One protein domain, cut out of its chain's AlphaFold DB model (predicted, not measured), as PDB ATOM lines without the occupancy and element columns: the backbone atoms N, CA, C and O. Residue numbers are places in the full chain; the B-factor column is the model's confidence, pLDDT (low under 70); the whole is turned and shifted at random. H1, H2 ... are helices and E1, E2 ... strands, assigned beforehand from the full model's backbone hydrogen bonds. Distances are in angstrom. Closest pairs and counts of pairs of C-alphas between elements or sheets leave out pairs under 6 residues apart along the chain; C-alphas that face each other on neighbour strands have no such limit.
ATOM      1  N   LYS A 188      18.803 -63.949 -24.000       98.44
ATOM      2  CA  LYS A 188      20.152 -63.978 -24.601       98.44
ATOM      3  C   LYS A 188      20.223 -63.481 -26.039       98.44
ATOM      4  O   LYS A 188      21.271 -63.016 -26.483       98.44
ATOM      5  N   GLU A 189      19.126 -63.592 -26.775       98.31
ATOM      6  CA  GLU A 189      19.091 -63.225 -28.184       98.31
ATOM      7  C   GLU A 189      17.704 -62.770 -28.631       98.31
ATOM      8  O   GLU A 189      16.685 -63.155 -28.050       98.31
ATOM      9  N   LEU A 190      17.693 -61.962 -29.689       98.38
ATOM     10  CA  LEU A 190      16.495 -61.578 -30.425       98.38
ATOM     11  C   LEU A 190      16.537 -62.223 -31.824       98.38
ATOM     12  O   LEU A 190      17.314 -61.771 -32.669       98.38
ATOM     13  N   PRO A 191      15.745 -63.279 -32.088       97.44
ATOM     14  CA  PRO A 191      15.725 -63.975 -33.375       97.44
ATOM     15  C   PRO A 191      15.082 -63.152 -34.507       97.44
ATOM     16  O   PRO A 191      14.462 -62.107 -34.284       97.44
ATOM     17  N   ALA A 192      15.176 -63.657 -35.740       96.75
ATOM     18  CA  ALA A 192      14.509 -63.073 -36.902       96.75
ATOM     19  C   ALA A 192      13.001 -62.881 -36.660       96.75
ATOM     20  O   ALA A 192      12.325 -63.745 -36.091       96.75
ATOM     21  N   HIS A 193      12.460 -61.748 -37.116       94.62
ATOM     22  CA  HIS A 193      11.038 -61.405 -36.991       94.62
ATOM     23  C   HIS A 193      10.511 -61.414 -35.540       94.62
ATOM     24  O   HIS A 193       9.336 -61.710 -35.297       94.62
ATOM     25  N   SER A 194      11.372 -61.071 -34.574       95.62
ATOM     26  CA  SER A 194      11.060 -61.005 -33.139       95.62
ATOM     27  C   SER A 194       9.798 -60.205 -32.820       95.62
ATOM     28  O   SER A 194       9.076 -60.554 -31.894       95.62
ATOM     29  N   PHE A 195       9.488 -59.173 -33.601       93.19
ATOM     30  CA  PHE A 195       8.367 -58.270 -33.331       93.19
ATOM     31  C   PHE A 195       7.273 -58.333 -34.405       93.19
ATOM     32  O   PHE A 195       6.507 -57.392 -34.591       93.19
ATOM     33  N   LYS A 196       7.158 -59.468 -35.112       89.75
ATOM     34  CA  LYS A 196       6.219 -59.646 -36.236       89.75
ATOM     35  C   LYS A 196       4.739 -59.478 -35.907       89.75
ATOM     36  O   LYS A 196       3.944 -59.381 -36.828       89.75
ATOM     37  N   ASN A 197       4.332 -59.517 -34.645       86.00
ATOM     38  CA  ASN A 197       2.926 -59.314 -34.290       86.00
ATOM     39  C   ASN A 197       2.606 -57.835 -34.022       86.00
ATOM     40  O   ASN A 197       1.442 -57.467 -33.949       86.00
ATOM     41  N   LEU A 198       3.626 -56.966 -33.998       85.06
ATOM     42  CA  LEU A 198       3.513 -55.529 -33.728       85.06
ATOM     43  C   LEU A 198       3.403 -54.710 -35.035       85.06
ATOM     44  O   LEU A 198       3.841 -53.567 -35.125       85.06
ATOM     45  N   LYS A 199       2.820 -55.314 -36.086       71.56
ATOM     46  CA  LYS A 199       2.799 -54.821 -37.484       71.56
ATOM     47  C   LYS A 199       2.004 -53.525 -37.704       71.56
ATOM     48  O   LYS A 199       2.001 -52.993 -38.816       71.56
ATOM     49  N   ARG A 200       1.276 -53.015 -36.704       67.00
ATOM     50  CA  ARG A 200       0.333 -51.897 -36.868       67.00
ATOM     51  C   ARG A 200       0.825 -50.638 -36.154       67.00
ATOM     52  O   ARG A 200       0.573 -50.409 -34.988       67.00
ATOM     53  N   SER A 201       1.484 -49.791 -36.940       53.75
ATOM     54  CA  SER A 201       2.081 -48.494 -36.587       53.75
ATOM     55  C   SER A 201       1.075 -47.328 -36.614       53.75
ATOM     56  O   SER A 201       1.406 -46.252 -37.111       53.75
ATOM     57  N   LYS A 202      -0.181 -47.512 -36.174       57.12
ATOM     58  CA  LYS A 202      -1.114 -46.361 -36.133       57.12
ATOM     59  C   LYS A 202      -0.815 -45.411 -34.973       57.12
ATOM     60  O   LYS A 202      -1.189 -44.248 -35.054       57.12
ATOM     61  N   LEU A 203      -0.137 -45.890 -33.931       57.50
ATOM     62  CA  LEU A 203       0.237 -45.087 -32.775       57.50
ATOM     63  C   LEU A 203       1.763 -44.989 -32.669       57.50
ATOM     64  O   LEU A 203       2.462 -46.002 -32.695       57.50
ATOM     65  N   SER A 204       2.266 -43.766 -32.510       68.69
ATOM     66  CA  SER A 204       3.681 -43.432 -32.280       68.69
ATOM     67  C   SER A 204       4.155 -43.794 -30.861       68.69
ATOM     68  O   SER A 204       4.887 -43.024 -30.253       68.69
ATOM     69  N   VAL A 205       3.701 -44.917 -30.295       86.12
ATOM     70  CA  VAL A 205       3.858 -45.238 -28.858       86.12
ATOM     71  C   VAL A 205       4.440 -46.628 -28.599       86.12
ATOM     72  O   VAL A 205       4.347 -47.127 -27.486       86.12
ATOM     73  N   LEU A 206       5.013 -47.288 -29.612       92.88
ATOM     74  CA  LEU A 206       5.625 -48.603 -29.413       92.88
ATOM     75  C   LEU A 206       6.864 -48.491 -28.514       92.88
ATOM     76  O   LEU A 206       7.853 -47.865 -28.897       92.88
ATOM     77  N   GLU A 207       6.822 -49.140 -27.357       95.94
ATOM     78  CA  GLU A 207       7.907 -49.205 -26.382       95.94
ATOM     79  C   GLU A 207       8.371 -50.649 -26.187       95.94
ATOM     80  O   GLU A 207       7.603 -51.539 -25.813       95.94
ATOM     81  N   LEU A 208       9.658 -50.873 -26.445       97.56
ATOM     82  CA  LEU A 208      10.336 -52.158 -26.324       97.56
ATOM     83  C   LEU A 208      11.428 -52.034 -25.260       97.56
ATOM     84  O   LEU A 208      12.530 -51.551 -25.536       97.56
ATOM     85  N   ILE A 209      11.127 -52.467 -24.035       98.62
ATOM     86  CA  ILE A 209      12.034 -52.328 -22.890       98.62
ATOM     87  C   ILE A 209      12.662 -53.680 -22.559       98.62
ATOM     88  O   ILE A 209      12.114 -54.472 -21.797       98.62
ATOM     89  N   PHE A 210      13.848 -53.921 -23.113       98.75
ATOM     90  CA  PHE A 210      14.650 -55.136 -22.927       98.75
ATOM     91  C   PHE A 210      15.912 -54.882 -22.087       98.75
ATOM     92  O   PHE A 210      16.854 -55.678 -22.100       98.75
ATOM     93  N   ALA A 211      15.942 -53.780 -21.335       98.88
ATOM     94  CA  ALA A 211      17.081 -53.422 -20.501       98.88
ATOM     95  C   ALA A 211      17.412 -54.493 -19.445       98.88
ATOM     96  O   ALA A 211      16.520 -55.188 -18.960       98.88
ATOM     97  N   SER A 212      18.671 -54.589 -19.026       98.81
ATOM     98  CA  SER A 212      19.093 -55.516 -17.961       98.81
ATOM     99  C   SER A 212      18.777 -56.980 -18.301       98.81
ATOM    100  O   SER A 212      18.200 -57.698 -17.494       98.81
ATOM    101  N   ASN A 213      19.105 -57.409 -19.518       98.88
ATOM    102  CA  ASN A 213      19.031 -58.808 -19.945       98.88
ATOM    103  C   ASN A 213      20.448 -59.336 -20.244       98.88
ATOM    104  O   ASN A 213      21.454 -58.713 -19.911       98.88
ATOM    105  N   ASN A 214      20.542 -60.513 -20.862       98.69
ATOM    106  CA  ASN A 214      21.798 -61.118 -21.300       98.69
ATOM    107  C   ASN A 214      21.965 -61.054 -22.827       98.69
ATOM    108  O   ASN A 214      22.636 -61.919 -23.390       98.69
ATOM    109  N   ILE A 215      21.335 -60.085 -23.502       98.81
ATOM    110  CA  ILE A 215      21.274 -60.055 -24.965       98.81
ATOM    111  C   ILE A 215      22.671 -59.783 -25.516       98.81
ATOM    112  O   ILE A 215      23.213 -58.702 -25.307       98.81
ATOM    113  N   SER A 216      23.236 -60.753 -26.230       98.25
ATOM    114  CA  SER A 216      24.519 -60.609 -26.933       98.25
ATOM    115  C   SER A 216      24.380 -60.687 -28.451       98.25
ATOM    116  O   SER A 216      25.274 -60.257 -29.175       98.25
ATOM    117  N   LYS A 217      23.247 -61.202 -28.948       98.00
ATOM    118  CA  LYS A 217      22.986 -61.366 -30.378       98.00
ATOM    119  C   LYS A 217      21.605 -60.843 -30.759       98.00
ATOM    120  O   LYS A 217      20.598 -61.195 -30.146       98.00
ATOM    121  N   ILE A 218      21.559 -60.052 -31.824       98.38
ATOM    122  CA  ILE A 218      20.320 -59.622 -32.468       98.38
ATOM    123  C   ILE A 218      20.403 -60.039 -33.930       98.38
ATOM    124  O   ILE A 218      21.372 -59.727 -34.620       98.38
ATOM    125  N   ASP A 219      19.402 -60.774 -34.394       97.94
ATOM    126  CA  ASP A 219      19.303 -61.153 -35.796       97.94
ATOM    127  C   ASP A 219      19.075 -59.907 -36.683       97.94
ATOM    128  O   ASP A 219      18.244 -59.063 -36.329       97.94
ATOM    129  N   PRO A 220      19.727 -59.784 -37.857       96.25
ATOM    130  CA  PRO A 220      19.533 -58.654 -38.774       96.25
ATOM    131  C   PRO A 220      18.078 -58.413 -39.212       96.25
ATOM    132  O   PRO A 220      17.734 -57.313 -39.644       96.25
ATOM    133  N   GLN A 221      17.207 -59.423 -39.117       96.06
ATOM    134  CA  GLN A 221      15.783 -59.329 -39.443       96.06
ATOM    135  C   GLN A 221      14.878 -59.211 -38.208       96.06
ATOM    136  O   GLN A 221      13.651 -59.244 -38.357       96.06
ATOM    137  N   ALA A 222      15.423 -59.064 -36.994       97.06
ATOM    138  CA  ALA A 222      14.642 -59.011 -35.755       97.06
ATOM    139  C   ALA A 222      13.548 -57.925 -35.779       97.06
ATOM    140  O   ALA A 222      12.413 -58.183 -35.367       97.06
ATOM    141  N   PHE A 223      13.863 -56.749 -36.336       94.38
ATOM    142  CA  PHE A 223      12.969 -55.586 -36.412       94.38
ATOM    143  C   PHE A 223      12.305 -55.378 -37.786       94.38
ATOM    144  O   PHE A 223      11.629 -54.376 -37.990       94.38
ATOM    145  N   SER A 224      12.458 -56.316 -38.729       91.88
ATOM    146  CA  SER A 224      12.018 -56.171 -40.135       91.88
ATOM    147  C   SER A 224      10.525 -55.860 -40.340       91.88
ATOM    148  O   SER A 224      10.145 -55.312 -41.371       91.88
ATOM    149  N   GLU A 225       9.683 -56.202 -39.366       89.19
ATOM    150  CA  GLU A 225       8.222 -56.070 -39.425       89.19
ATOM    151  C   GLU A 225       7.687 -54.831 -38.689       89.19
ATOM    152  O   GLU A 225       6.483 -54.568 -38.705       89.19
ATOM    153  N   VAL A 226       8.568 -54.072 -38.033       90.12
ATOM    154  CA  VAL A 226       8.221 -52.873 -37.264       90.12
ATOM    155  C   VAL A 226       8.644 -51.643 -38.055       90.12
ATOM    156  O   VAL A 226       9.719 -51.615 -38.641       90.12
ATOM    157  N   ARG A 227       7.792 -50.614 -38.091       89.69
ATOM    158  CA  ARG A 227       8.068 -49.375 -38.845       89.69
ATOM    159  C   ARG A 227       8.506 -48.215 -37.965       89.69
ATOM    160  O   ARG A 227       9.296 -47.386 -38.405       89.69
ATOM    161  N   GLN A 228       7.994 -48.155 -36.742       91.50
ATOM    162  CA  GLN A 228       8.260 -47.069 -35.814       91.50
ATOM    163  C   GLN A 228       8.343 -47.608 -34.389       91.50
ATOM    164  O   GLN A 228       7.500 -48.408 -33.989       91.50
ATOM    165  N   ILE A 229       9.346 -47.160 -33.642       93.56
ATOM    166  CA  ILE A 229       9.540 -47.446 -32.223       93.56
ATOM    167  C   ILE A 229       9.717 -46.105 -31.510       93.56
ATOM    168  O   ILE A 229      10.578 -45.307 -31.875       93.56
ATOM    169  N   ASN A 230       8.894 -45.844 -30.500       94.69
ATOM    170  CA  ASN A 230       9.044 -44.663 -29.659       94.69
ATOM    171  C   ASN A 230      10.265 -44.812 -28.746       94.69
ATOM    172  O   ASN A 230      11.133 -43.948 -28.720       94.69
ATOM    173  N   LEU A 231      10.376 -45.951 -28.063       96.50
ATOM    174  CA  LEU A 231      11.487 -46.240 -27.163       96.50
ATOM    175  C   LEU A 231      11.993 -47.665 -27.379       96.50
ATOM    176  O   LEU A 231      11.267 -48.631 -27.145       96.50
ATOM    177  N   LEU A 232      13.248 -47.792 -27.814       97.75
ATOM    178  CA  LEU A 232      13.975 -49.056 -27.855       97.75
ATOM    179  C   LEU A 232      15.069 -49.031 -26.790       97.75
ATOM    180  O   LEU A 232      16.108 -48.396 -26.973       97.75
ATOM    181  N   SER A 233      14.853 -49.750 -25.690       98.69
ATOM    182  CA  SER A 233      15.857 -49.876 -24.636       98.69
ATOM    183  C   SER A 233      16.479 -51.267 -24.629       98.69
ATOM    184  O   SER A 233      15.841 -52.256 -24.268       98.69
ATOM    185  N   LEU A 234      17.757 -51.315 -24.998       98.75
ATOM    186  CA  LEU A 234      18.649 -52.473 -24.938       98.75
ATOM    187  C   LEU A 234      19.810 -52.217 -23.958       98.75
ATOM    188  O   LEU A 234      20.830 -52.904 -23.992       98.75
ATOM    189  N   SER A 235      19.663 -51.235 -23.070       98.75
ATOM    190  CA  SER A 235      20.661 -50.858 -22.070       98.75
ATOM    191  C   SER A 235      20.997 -52.007 -21.121       98.75
ATOM    192  O   SER A 235      20.117 -52.805 -20.802       98.75
ATOM    193  N   ASN A 236      22.201 -52.042 -20.547       98.75
ATOM    194  CA  ASN A 236      22.581 -53.071 -19.565       98.75
ATOM    195  C   ASN A 236      22.428 -54.495 -20.146       98.75
ATOM    196  O   ASN A 236      21.738 -55.334 -19.572       98.75
ATOM    197  N   ASN A 237      23.003 -54.739 -21.321       98.88
ATOM    198  CA  ASN A 237      23.026 -56.049 -21.978       98.88
ATOM    199  C   ASN A 237      24.483 -56.450 -22.278       98.88
ATOM    200  O   ASN A 237      25.415 -55.941 -21.660       98.88
ATOM    201  N   LYS A 238      24.689 -57.414 -23.180       98.69
ATOM    202  CA  LYS A 238      26.001 -57.972 -23.535       98.69
ATOM    203  C   LYS A 238      26.308 -57.788 -25.021       98.69
ATOM    204  O   LYS A 238      26.960 -58.635 -25.625       98.69
ATOM    205  N   LEU A 239      25.773 -56.734 -25.637       98.56
ATOM    206  CA  LEU A 239      26.009 -56.456 -27.049       98.56
ATOM    207  C   LEU A 239      27.466 -56.041 -27.244       98.56
ATOM    208  O   LEU A 239      27.927 -55.108 -26.596       98.56
ATOM    209  N   GLU A 240      28.169 -56.713 -28.150       97.50
ATOM    210  CA  GLU A 240      29.548 -56.364 -28.532       97.50
ATOM    211  C   GLU A 240      29.599 -55.479 -29.785       97.50
ATOM    212  O   GLU A 240      30.591 -54.806 -30.054       97.50
ATOM    213  N   SER A 241      28.514 -55.458 -30.559       95.44
ATOM    214  CA  SER A 241      28.371 -54.637 -31.758       95.44
ATOM    215  C   SER A 241      26.907 -54.272 -31.993       95.44
ATOM    216  O   SER A 241      25.991 -54.890 -31.443       95.44
ATOM    217  N   PHE A 242      26.689 -53.257 -32.827       95.62
ATOM    218  CA  PHE A 242      25.365 -52.850 -33.279       95.62
ATOM    219  C   PHE A 242      25.443 -52.427 -34.746       95.62
ATOM    220  O   PHE A 242      26.070 -51.422 -35.080       95.62
ATOM    221  N   ASP A 243      24.841 -53.220 -35.631       91.25
ATOM    222  CA  ASP A 243      24.902 -52.989 -37.074       91.25
ATOM    223  C   ASP A 243      24.049 -51.770 -37.476       91.25
ATOM    224  O   ASP A 243      22.881 -51.654 -37.092       91.25
ATOM    225  N   LYS A 244      24.613 -50.879 -38.302       88.62
ATOM    226  CA  LYS A 244      23.927 -49.702 -38.867       88.62
ATOM    227  C   LYS A 244      22.632 -50.053 -39.613       88.62
ATOM    228  O   LYS A 244      21.729 -49.222 -39.704       88.62
ATOM    229  N   ASP A 245      22.544 -51.258 -40.175       92.06
ATOM    230  CA  ASP A 245      21.425 -51.696 -41.002       92.06
ATOM    231  C   ASP A 245      20.324 -52.402 -40.195       92.06
ATOM    232  O   ASP A 245      19.227 -52.613 -40.723       92.06
ATOM    233  N   LEU A 246      20.560 -52.687 -38.908       93.31
ATOM    234  CA  LEU A 246      19.604 -53.351 -38.014       93.31
ATOM    235  C   LEU A 246      18.275 -52.586 -37.900       93.31
ATOM    236  O   LEU A 246      17.202 -53.184 -37.811       93.31
ATOM    237  N   LEU A 247      18.350 -51.252 -37.947       92.94
ATOM    238  CA  LEU A 247      17.212 -50.334 -37.862       92.94
ATOM    239  C   LEU A 247      16.984 -49.552 -39.167       92.94
ATOM    240  O   LEU A 247      16.309 -48.524 -39.165       92.94
ATOM    241  N   LYS A 248      17.518 -50.005 -40.313       90.81
ATOM    242  CA  LYS A 248      17.504 -49.214 -41.565       90.81
ATOM    243  C   LYS A 248      16.114 -48.726 -41.994       90.81
ATOM    244  O   LYS A 248      16.000 -47.600 -42.475       90.81
ATOM    245  N   ASN A 249      15.092 -49.559 -41.774       90.00
ATOM    246  CA  ASN A 249      13.693 -49.330 -42.151       90.00
ATOM    247  C   ASN A 249      12.795 -48.987 -40.950       90.00
ATOM    248  O   ASN A 249      11.572 -49.012 -41.077       90.00
ATOM    249  N   VAL A 250      13.393 -48.702 -39.792       91.44
ATOM    250  CA  VAL A 250      12.679 -48.445 -38.543       91.44
ATOM    251  C   VAL A 250      12.951 -47.011 -38.111       91.44
ATOM    252  O   VAL A 250      14.101 -46.602 -37.963       91.44
ATOM    253  N   VAL A 251      11.893 -46.235 -37.904       92.00
ATOM    254  CA  VAL A 251      12.002 -44.911 -37.286       92.00
ATOM    255  C   VAL A 251      12.059 -45.099 -35.775       92.00
ATOM    256  O   VAL A 251      11.119 -45.637 -35.197       92.00
ATOM    257  N   VAL A 252      13.142 -44.664 -35.136       93.06
ATOM    258  CA  VAL A 252      13.308 -44.743 -33.676       93.06
ATOM    259  C   VAL A 252      13.394 -43.337 -33.094       93.06
ATOM    260  O   VAL A 252      14.120 -42.503 -33.638       93.06
ATOM    261  N   TRP A 253      12.644 -43.065 -32.024       94.31
ATOM    262  CA  TRP A 253      12.651 -41.763 -31.346       94.31
ATOM    263  C   TRP A 253      13.651 -41.695 -30.178       94.31
ATOM    264  O   TRP A 253      14.411 -40.733 -30.067       94.31
ATOM    265  N   ASP A 254      13.700 -42.734 -29.348       96.06
ATOM    266  CA  ASP A 254      14.652 -42.882 -28.242       96.06
ATOM    267  C   ASP A 254      15.335 -44.257 -28.340       96.06
ATOM    268  O   ASP A 254      14.679 -45.304 -28.274       96.06
ATOM    269  N   LEU A 255      16.654 -44.245 -28.561       97.06
ATOM    270  CA  LEU A 255      17.495 -45.436 -28.666       97.06
ATOM    271  C   LEU A 255      18.455 -45.507 -27.478       97.06
ATOM    272  O   LEU A 255      19.325 -44.650 -27.321       97.06
ATOM    273  N   ARG A 256      18.361 -46.575 -26.682       98.12
ATOM    274  CA  ARG A 256      19.237 -46.787 -25.521       98.12
ATOM    275  C   ARG A 256      20.056 -48.064 -25.660       98.12
ATOM    276  O   ARG A 256      19.507 -49.166 -25.640       98.12
ATOM    277  N   LEU A 257      21.368 -47.896 -25.782       98.00
ATOM    278  CA  LEU A 257      22.402 -48.929 -25.923       98.00
ATOM    279  C   LEU A 257      23.496 -48.809 -24.848       98.00
ATOM    280  O   LEU A 257      24.488 -49.538 -24.881       98.00
ATOM    281  N   ASN A 258      23.326 -47.902 -23.893       97.62
ATOM    282  CA  ASN A 258      24.259 -47.663 -22.806       97.62
ATOM    283  C   ASN A 258      24.473 -48.894 -21.911       97.62
ATOM    284  O   ASN A 258      23.585 -49.737 -21.751       97.62
ATOM    285  N   ASN A 259      25.658 -48.985 -21.311       97.88
ATOM    286  CA  ASN A 259      26.092 -50.117 -20.492       97.88
ATOM    287  C   ASN A 259      25.991 -51.469 -21.232       97.88
ATOM    288  O   ASN A 259      25.278 -52.381 -20.814       97.88
ATOM    289  N   ASN A 260      26.654 -51.570 -22.381       98.62
ATOM    290  CA  ASN A 260      26.860 -52.816 -23.124       98.62
ATOM    291  C   ASN A 260      28.375 -53.096 -23.232       98.62
ATOM    292  O   ASN A 260      29.180 -52.526 -22.498       98.62
ATOM    293  N   SER A 261      28.784 -53.999 -24.122       97.94
ATOM    294  CA  SER A 261      30.187 -54.344 -24.382       97.94
ATOM    295  C   SER A 261      30.657 -53.860 -25.760       97.94
ATOM    296  O   SER A 261      31.551 -54.455 -26.357       97.94
ATOM    297  N   ILE A 262      30.055 -52.785 -26.281       97.44
ATOM    298  CA  ILE A 262      30.337 -52.272 -27.625       97.44
ATOM    299  C   ILE A 262      31.668 -51.516 -27.611       97.44
ATOM    300  O   ILE A 262      31.777 -50.434 -27.044       97.44
ATOM    301  N   SER A 263      32.687 -52.063 -28.269       96.31
ATOM    302  CA  SER A 263      34.000 -51.408 -28.363       96.31
ATOM    303  C   SER A 263      34.048 -50.310 -29.427       96.31
ATOM    304  O   SER A 263      34.863 -49.383 -29.332       96.31
ATOM    305  N   CYS A 264      33.175 -50.398 -30.437       95.62
ATOM    306  CA  CYS A 264      32.956 -49.336 -31.406       95.62
ATOM    307  C   CYS A 264      31.647 -49.464 -32.207       95.62
ATOM    308  O   CYS A 264      31.111 -50.556 -32.374       95.62
ATOM    309  N   PHE A 265      31.161 -48.339 -32.743       95.25
ATOM    310  CA  PHE A 265      30.076 -48.289 -33.730       95.25
ATOM    311  C   PHE A 265      30.640 -47.999 -35.117       95.25
ATOM    312  O   PHE A 265      31.017 -46.860 -35.411       95.25
ATOM    313  N   ASP A 266      30.709 -49.018 -35.968       87.88
ATOM    314  CA  ASP A 266      31.280 -48.901 -37.308       87.88
ATOM    315  C   ASP A 266      30.249 -48.559 -38.388       87.88
ATOM    316  O   ASP A 266      29.042 -48.760 -38.254       87.88
ATOM    317  N   GLY A 267      30.756 -48.038 -39.505       89.56
ATOM    318  CA  GLY A 267      29.945 -47.631 -40.642       89.56
ATOM    319  C   GLY A 267      29.446 -46.191 -40.550       89.56
ATOM    320  O   GLY A 267      30.133 -45.297 -40.066       89.56
ATOM    321  N   ASP A 268      28.271 -45.956 -41.126       91.75
ATOM    322  CA  ASP A 268      27.707 -44.620 -41.306       91.75
ATOM    323  C   ASP A 268      26.918 -44.205 -40.055       91.75
ATOM    324  O   ASP A 268      25.799 -44.673 -39.830       91.75
ATOM    325  N   LEU A 269      27.517 -43.330 -39.244       93.38
ATOM    326  CA  LEU A 269      26.940 -42.858 -37.986       93.38
ATOM    327  C   LEU A 269      25.646 -42.056 -38.187       93.38
ATOM    328  O   LEU A 269      24.768 -42.118 -37.329       93.38
ATOM    329  N   ASP A 270      25.468 -41.381 -39.331       91.62
ATOM    330  CA  ASP A 270      24.222 -40.661 -39.632       91.62
ATOM    331  C   ASP A 270      23.059 -41.639 -39.879       91.62
ATOM    332  O   ASP A 270      21.897 -41.330 -39.607       91.62
ATOM    333  N   LYS A 271      23.361 -42.850 -40.371       90.75
ATOM    334  CA  LYS A 271      22.369 -43.925 -40.516       90.75
ATOM    335  C   LYS A 271      22.091 -44.659 -39.211       90.75
ATOM    336  O   LYS A 271      20.974 -45.150 -39.047       90.75
ATOM    337  N   LEU A 272      23.081 -44.748 -38.330       91.94
ATOM    338  CA  LEU A 272      22.972 -45.468 -37.066       91.94
ATOM    339  C   LEU A 272      22.234 -44.625 -36.014       91.94
ATOM    340  O   LEU A 272      21.245 -45.078 -35.445       91.94
ATOM    341  N   PHE A 273      22.640 -43.369 -35.827       93.12
ATOM    342  CA  PHE A 273      22.104 -42.454 -34.812       93.12
ATOM    343  C   PHE A 273      21.047 -41.497 -35.379       93.12
ATOM    344  O   PHE A 273      21.108 -40.272 -35.227       93.12
ATOM    345  N   LYS A 274      20.043 -42.071 -36.052       91.19
ATOM    346  CA  LYS A 274      18.907 -41.315 -36.611       91.19
ATOM    347  C   LYS A 274      17.997 -40.732 -35.532       91.19
ATOM    348  O   LYS A 274      17.375 -39.696 -35.768       91.19
ATOM    349  N   ALA A 275      17.905 -41.392 -34.376       93.06
ATOM    350  CA  ALA A 275      17.019 -40.974 -33.301       93.06
ATOM    351  C   ALA A 275      17.393 -39.568 -32.785       93.06
ATOM    352  O   ALA A 275      18.569 -39.176 -32.834       93.06
ATOM    353  N   PRO A 276      16.418 -38.767 -32.324       92.44
ATOM    354  CA  PRO A 276      16.685 -37.555 -31.557       92.44
ATOM    355  C   PRO A 276      17.513 -37.826 -30.302       92.44
ATOM    356  O   PRO A 276      18.482 -37.111 -30.066       92.44
ATOM    357  N   TYR A 277      17.182 -38.891 -29.566       93.38
ATOM    358  CA  TYR A 277      17.873 -39.283 -28.340       93.38
ATOM    359  C   TYR A 277      18.599 -40.613 -28.548       93.38
ATOM    360  O   TYR A 277      17.980 -41.610 -28.926       93.38
ATOM    361  N   ASN A 278      19.914 -40.620 -28.320       95.31
ATOM    362  CA  ASN A 278      20.745 -41.818 -28.405       95.31
ATOM    363  C   ASN A 278      21.622 -41.890 -27.153       95.31
ATOM    364  O   ASN A 278      22.452 -41.015 -26.932       95.31
ATOM    365  N   TYR A 279      21.453 -42.944 -26.366       96.62
ATOM    366  CA  TYR A 279      22.225 -43.183 -25.150       96.62
ATOM    367  C   TYR A 279      23.160 -44.358 -25.394       96.62
ATOM    368  O   TYR A 279      22.696 -45.489 -25.562       96.62
ATOM    369  N   ILE A 280      24.464 -44.102 -25.467       97.12
ATOM    370  CA  ILE A 280      25.486 -45.122 -25.754       97.12
ATOM    371  C   ILE A 280      26.609 -45.152 -24.715       97.12
ATOM    372  O   ILE A 280      27.575 -45.895 -24.875       97.12
ATOM    373  N   GLU A 281      26.496 -44.352 -23.663       95.31
ATOM    374  CA  GLU A 281      27.486 -44.224 -22.605       95.31
ATOM    375  C   GLU A 281      27.749 -45.547 -21.864       95.31
ATOM    376  O   GLU A 281      26.997 -46.519 -21.975       95.31
ATOM    377  N   TYR A 282      28.843 -45.606 -21.103       96.00
ATOM    378  CA  TYR A 282      29.257 -46.807 -20.358       96.00
ATOM    379  C   TYR A 282      29.485 -48.055 -21.230       96.00
ATOM    380  O   TYR A 282      29.330 -49.181 -20.769       96.00
ATOM    381  N   ASN A 283      29.863 -47.868 -22.492       97.38
ATOM    382  CA  ASN A 283      30.415 -48.923 -23.338       97.38
ATOM    383  C   ASN A 283      31.955 -48.827 -23.350       97.38
ATOM    384  O   ASN A 283      32.490 -47.721 -23.233       97.38
ATOM    385  N   PRO A 284      32.688 -49.947 -23.494       96.56
ATOM    386  CA  PRO A 284      34.151 -49.975 -23.463       96.56
ATOM    387  C   PRO A 284      34.757 -49.490 -24.789       96.56
ATOM    388  O   PRO A 284      35.445 -50.237 -25.486       96.56
ATOM    389  N   PHE A 285      34.492 -48.239 -25.169       96.56
ATOM    390  CA  PHE A 285      34.978 -47.689 -26.429       96.56
ATOM    391  C   PHE A 285      36.506 -47.675 -26.484       96.56
ATOM    392  O   PHE A 285      37.177 -47.293 -25.526       96.56
ATOM    393  N   THR A 286      37.074 -48.052 -27.627       95.56
ATOM    394  CA  THR A 286      38.500 -47.807 -27.900       95.56
ATOM    395  C   THR A 286      38.742 -46.310 -28.120       95.56
ATOM    396  O   THR A 286      37.843 -45.611 -28.593       95.56
ATOM    397  N   CYS A 287      39.941 -45.795 -27.828       93.62
ATOM    398  CA  CYS A 287      40.227 -44.353 -27.974       93.62
ATOM    399  C   CYS A 287      39.985 -43.820 -29.396       93.62
ATOM    400  O   CYS A 287      39.262 -42.830 -29.541       93.62
ATOM    401  N   PRO A 288      40.428 -44.510 -30.471       92.94
ATOM    402  CA  PRO A 288      40.108 -44.088 -31.835       92.94
ATOM    403  C   PRO A 288      38.600 -44.009 -32.096       92.94
ATOM    404  O   PRO A 288      38.132 -43.135 -32.827       92.94
ATOM    405  N   CYS A 289      37.825 -44.913 -31.494       95.06
ATOM    406  CA  CYS A 289      36.382 -44.910 -31.641       95.06
ATOM    407  C   CYS A 289      35.724 -43.755 -30.890       95.06
ATOM    408  O   CYS A 289      34.903 -43.038 -31.461       95.06
ATOM    409  N   LEU A 290      36.093 -43.562 -29.623       95.19
ATOM    410  CA  LEU A 290      35.518 -42.522 -28.783       95.19
ATOM    411  C   LEU A 290      35.777 -41.133 -29.379       95.19
ATOM    412  O   LEU A 290      34.843 -40.341 -29.490       95.19
ATOM    413  N   HIS A 291      37.000 -40.871 -29.854       92.69
ATOM    414  CA  HIS A 291      37.347 -39.611 -30.522       92.69
ATOM    415  C   HIS A 291      36.516 -39.401 -31.797       92.69
ATOM    416  O   HIS A 291      35.965 -38.319 -32.012       92.69
ATOM    417  N   ARG A 292      36.347 -40.450 -32.617       94.06
ATOM    418  CA  ARG A 292      35.496 -40.409 -33.818       94.06
ATOM    419  C   ARG A 292      34.041 -40.084 -33.478       94.06
ATOM    420  O   ARG A 292      33.428 -39.269 -34.167       94.06
ATOM    421  N   LEU A 293      33.496 -40.713 -32.437       95.44
ATOM    422  CA  LEU A 293      32.124 -40.492 -31.977       95.44
ATOM    423  C   LEU A 293      31.940 -39.066 -31.454       95.44
ATOM    424  O   LEU A 293      31.025 -38.388 -31.912       95.44
ATOM    425  N   LYS A 294      32.832 -38.582 -30.575       93.94
ATOM    426  CA  LYS A 294      32.819 -37.205 -30.050       93.94
ATOM    427  C   LYS A 294      32.886 -36.171 -31.180       93.94
ATOM    428  O   LYS A 294      32.035 -35.285 -31.253       93.94
ATOM    429  N   HIS A 295      33.826 -36.328 -32.118       93.31
ATOM    430  CA  HIS A 295      33.958 -35.431 -33.271       93.31
ATOM    431  C   HIS A 295      32.687 -35.401 -34.132       93.31
ATOM    432  O   HIS A 295      32.196 -34.328 -34.488       93.31
ATOM    433  N   TRP A 296      32.125 -36.572 -34.451       95.06
ATOM    434  CA  TRP A 296      30.872 -36.663 -35.202       95.06
ATOM    435  C   TRP A 296      29.707 -36.000 -34.448       95.06
ATOM    436  O   TRP A 296      28.976 -35.207 -35.044       95.06
ATOM    437  N   SER A 297      29.579 -36.267 -33.144       94.38
ATOM    438  CA  SER A 297      28.540 -35.717 -32.262       94.38
ATOM    439  C   SER A 297      28.557 -34.189 -32.276       94.38
ATOM    440  O   SER A 297      27.533 -33.561 -32.554       94.38
ATOM    441  N   ASN A 298      29.743 -33.599 -32.084       91.81
ATOM    442  CA  ASN A 298      29.957 -32.153 -32.063       91.81
ATOM    443  C   ASN A 298      29.634 -31.519 -33.420       91.81
ATOM    444  O   ASN A 298      28.892 -30.543 -33.495       91.81
ATOM    445  N   LYS A 299      30.124 -32.117 -34.514       93.44
ATOM    446  CA  LYS A 299      29.869 -31.623 -35.875       93.44
ATOM    447  C   LYS A 299      28.384 -31.659 -36.249       93.44
ATOM    448  O   LYS A 299      27.931 -30.830 -37.036       93.44
ATOM    449  N   ARG A 300      27.633 -32.640 -35.742       92.50
ATOM    450  CA  ARG A 300      26.202 -32.815 -36.027       92.50
ATOM    451  C   ARG A 300      25.281 -32.132 -35.014       92.50
ATOM    452  O   ARG A 300      24.078 -32.114 -35.256       92.50
ATOM    453  N   GLY A 301      25.809 -31.601 -33.909       90.00
ATOM    454  CA  GLY A 301      24.993 -31.100 -32.799       90.00
ATOM    455  C   GLY A 301      24.092 -32.187 -32.200       90.00
ATOM    456  O   GLY A 301      22.956 -31.914 -31.822       90.00
ATOM    457  N   LYS A 302      24.561 -33.439 -32.195       87.56
ATOM    458  CA  LYS A 302      23.855 -34.589 -31.622       87.56
ATOM    459  C   LYS A 302      24.387 -34.845 -30.218       87.56
ATOM    460  O   LYS A 302      25.589 -34.746 -30.001       87.56
ATOM    461  N   GLU A 303      23.512 -35.197 -29.284       87.00
ATOM    462  CA  GLU A 303      23.897 -35.591 -27.929       87.00
ATOM    463  C   GLU A 303      23.927 -37.121 -27.831       87.00
ATOM    464  O   GLU A 303      22.958 -37.788 -28.197       87.00
ATOM    465  N   LEU A 304      25.063 -37.668 -27.385       88.31
ATOM    466  CA  LEU A 304      25.298 -39.114 -27.254       88.31
ATOM    467  C   LEU A 304      25.523 -39.570 -25.798       88.31
ATOM    468  O   LEU A 304      25.773 -40.750 -25.563       88.31
ATOM    469  N   GLY A 305      25.518 -38.647 -24.828       84.81
ATOM    470  CA  GLY A 305      25.822 -38.953 -23.421       84.81
ATOM    471  C   GLY A 305      27.284 -39.348 -23.143       84.81
ATOM    472  O   GLY A 305      27.603 -39.786 -22.045       84.81
ATOM    473  N   ILE A 306      28.190 -39.197 -24.118       88.75
ATOM    474  CA  ILE A 306      29.591 -39.660 -24.036       88.75
ATOM    475  C   ILE A 306      30.606 -38.578 -23.642       88.75
ATOM    476  O   ILE A 306      31.807 -38.809 -23.775       88.75
ATOM    477  N   ALA A 307      30.157 -37.402 -23.192       84.31
ATOM    478  CA  ALA A 307      31.052 -36.291 -22.850       84.31
ATOM    479  C   ALA A 307      32.097 -36.709 -21.798       84.31
ATOM    480  O   ALA A 307      33.294 -36.551 -22.026       84.31
ATOM    481  N   ASP A 308      31.639 -37.372 -20.733       85.62
ATOM    482  CA  ASP A 308      32.476 -37.840 -19.621       85.62
ATOM    483  C   ASP A 308      32.975 -39.289 -19.793       85.62
ATOM    484  O   ASP A 308      33.527 -39.886 -18.864       85.62
ATOM    485  N   SER A 309      32.744 -39.905 -20.958       88.31
ATOM    486  CA  SER A 309      33.226 -41.266 -21.218       88.31
ATOM    487  C   SER A 309      34.743 -41.272 -21.389       88.31
ATOM    488  O   SER A 309      35.291 -40.404 -22.062       88.31
ATOM    489  N   LYS A 310      35.398 -42.288 -20.817       88.38
ATOM    490  CA  LYS A 310      36.831 -42.568 -20.984       88.38
ATOM    491  C   LYS A 310      37.025 -43.752 -21.912       88.38
ATOM    492  O   LYS A 310      36.237 -44.701 -21.864       88.38
ATOM    493  N   CYS A 311      38.052 -43.707 -22.749       90.06
ATOM    494  CA  CYS A 311      38.347 -44.823 -23.633       90.06
ATOM    495  C   CYS A 311      39.155 -45.936 -22.950       90.06
ATOM    496  O   CYS A 311      39.685 -45.794 -21.851       90.06
ATOM    497  N   THR A 312      39.241 -47.080 -23.625       87.75
ATOM    498  CA  THR A 312      40.040 -48.239 -23.219       87.75
ATOM    499  C   THR A 312      41.209 -48.463 -24.184       87.75
ATOM    500  O   THR A 312      41.082 -48.251 -25.392       87.75
ATOM    501  N   GLY A 313      42.346 -48.936 -23.655       69.19
ATOM    502  CA  GLY A 313      43.450 -49.479 -24.459       69.19
ATOM    503  C   GLY A 313      44.385 -48.464 -25.134       69.19
ATOM    504  O   GLY A 313      45.081 -48.843 -26.072       69.19
ATOM    505  N   GLY A 314      44.425 -47.213 -24.676       65.50
ATOM    506  CA  GLY A 314      45.357 -46.183 -25.145       65.50
ATOM    507  C   GLY A 314      45.396 -44.990 -24.192       65.50
ATOM    508  O   GLY A 314      44.613 -44.947 -23.241       65.50
ATOM    509  N   ASP A 315      46.304 -44.048 -24.440       61.00
ATOM    510  CA  ASP A 315      46.338 -42.785 -23.706       61.00
ATOM    511  C   ASP A 315      45.069 -41.984 -24.049       61.00
ATOM    512  O   ASP A 315      44.823 -41.657 -25.210       61.00
ATOM    513  N   ASP A 316      44.248 -41.697 -23.035       60.22
ATOM    514  CA  ASP A 316      43.023 -40.869 -23.090       60.22
ATOM    515  C   ASP A 316      43.376 -39.369 -23.212       60.22
ATOM    516  O   ASP A 316      42.654 -38.492 -22.738       60.22
ATOM    517  N   GLU A 317      44.542 -39.068 -23.793       58.50
ATOM    518  CA  GLU A 317      44.906 -37.721 -24.197       58.50
ATOM    519  C   GLU A 317      44.062 -37.408 -25.435       58.50
ATOM    520  O   GLU A 317      44.356 -37.861 -26.545       58.50
ATOM    521  N   GLU A 318      42.971 -36.657 -25.243       56.03
ATOM    522  CA  GLU A 318      42.368 -35.885 -26.326       56.03
ATOM    523  C   GLU A 318      43.508 -35.082 -26.958       56.03
ATOM    524  O   GLU A 318      43.996 -34.111 -26.385       56.03
ATOM    525  N   GLU A 319      44.025 -35.560 -28.090       53.59
ATOM    526  CA  GLU A 319      45.108 -34.890 -28.792       53.59
ATOM    527  C   GLU A 319      44.583 -33.528 -29.253       53.59
ATOM    528  O   GLU A 319      43.899 -33.443 -30.272       53.59
ATOM    529  N   GLU A 320      44.863 -32.481 -28.470       52.84
ATOM    530  CA  GLU A 320      44.412 -31.119 -28.750       52.84
ATOM    531  C   GLU A 320      44.819 -30.710 -30.173       52.84
ATOM    532  O   GLU A 320      45.953 -30.940 -30.622       52.84
ATOM    533  N   ASP A 321      43.876 -30.101 -30.898       56.56
ATOM    534  CA  ASP A 321      44.170 -29.480 -32.183       56.56
ATOM    535  C   ASP A 321      45.278 -28.432 -31.992       56.56
ATOM    536  O   ASP A 321      45.278 -27.647 -31.041       56.56
TER     537      ASP A 321
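This is residues 188 to 321 of the 354 residues of the protein "carboxypeptidase N subunit 2-like" of Diabrotica virgifera virgifera (western corn rootworm) (UniProt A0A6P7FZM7). With little regular structure, the chain winds in stacked turns, a short solenoid whose one side is the parallel sheet E1 E2 E3 E4; H2 caps the E4 end. The 134 printed residues run E1, E2, E3, H1, E4, H2, a mixed class with 36 residues in named elements. The whole is compact, radius of gyration of the C-alphas 15.2 A, yet elongated, 50 by 30 by 21 A.

E1 is residues 207 to 209, from C-alpha 207 at (7.907, -49.205, -26.382); E2 is 228 to 233, 13.8 A; E3 is 251 to 256, 13.9 A; E4 is 277 to 279. H1 is 269 to 272; H2 is 287 to 300, 19.9 A, ending at C-alpha 300 (26.202, -32.815, -36.027).

Within hydrogen-bond range are N 208 and O 231 at 2.8 A between the parallel neighbours E1 and E2, N 229 and O 251 at 2.8 A between the parallel neighbours E2 and E3, and N 279 and O 255 at 2.9 A between the parallel neighbours E3 and E4. E3, H1, E4 form a strand-helix-strand unit, parallel neighbour strands with a helix between, its crossover right-handed. H1 and H2 are not on the sheet; they are close but not clearly touching, closest C-alphas Leu 269 and Trp 296, 7.8 A. In H2 every O i to N i+4 pair is within range; H1 is too short for one.

The farthest C-alphas, Asn 197 and Asp 321, are 50.9 A apart. The printed part has no cut. The links E1 to E2, E2 to E3 and E3 to H1 are long. Residues 200 to 204 and 313 to 321 have pLDDT under 70.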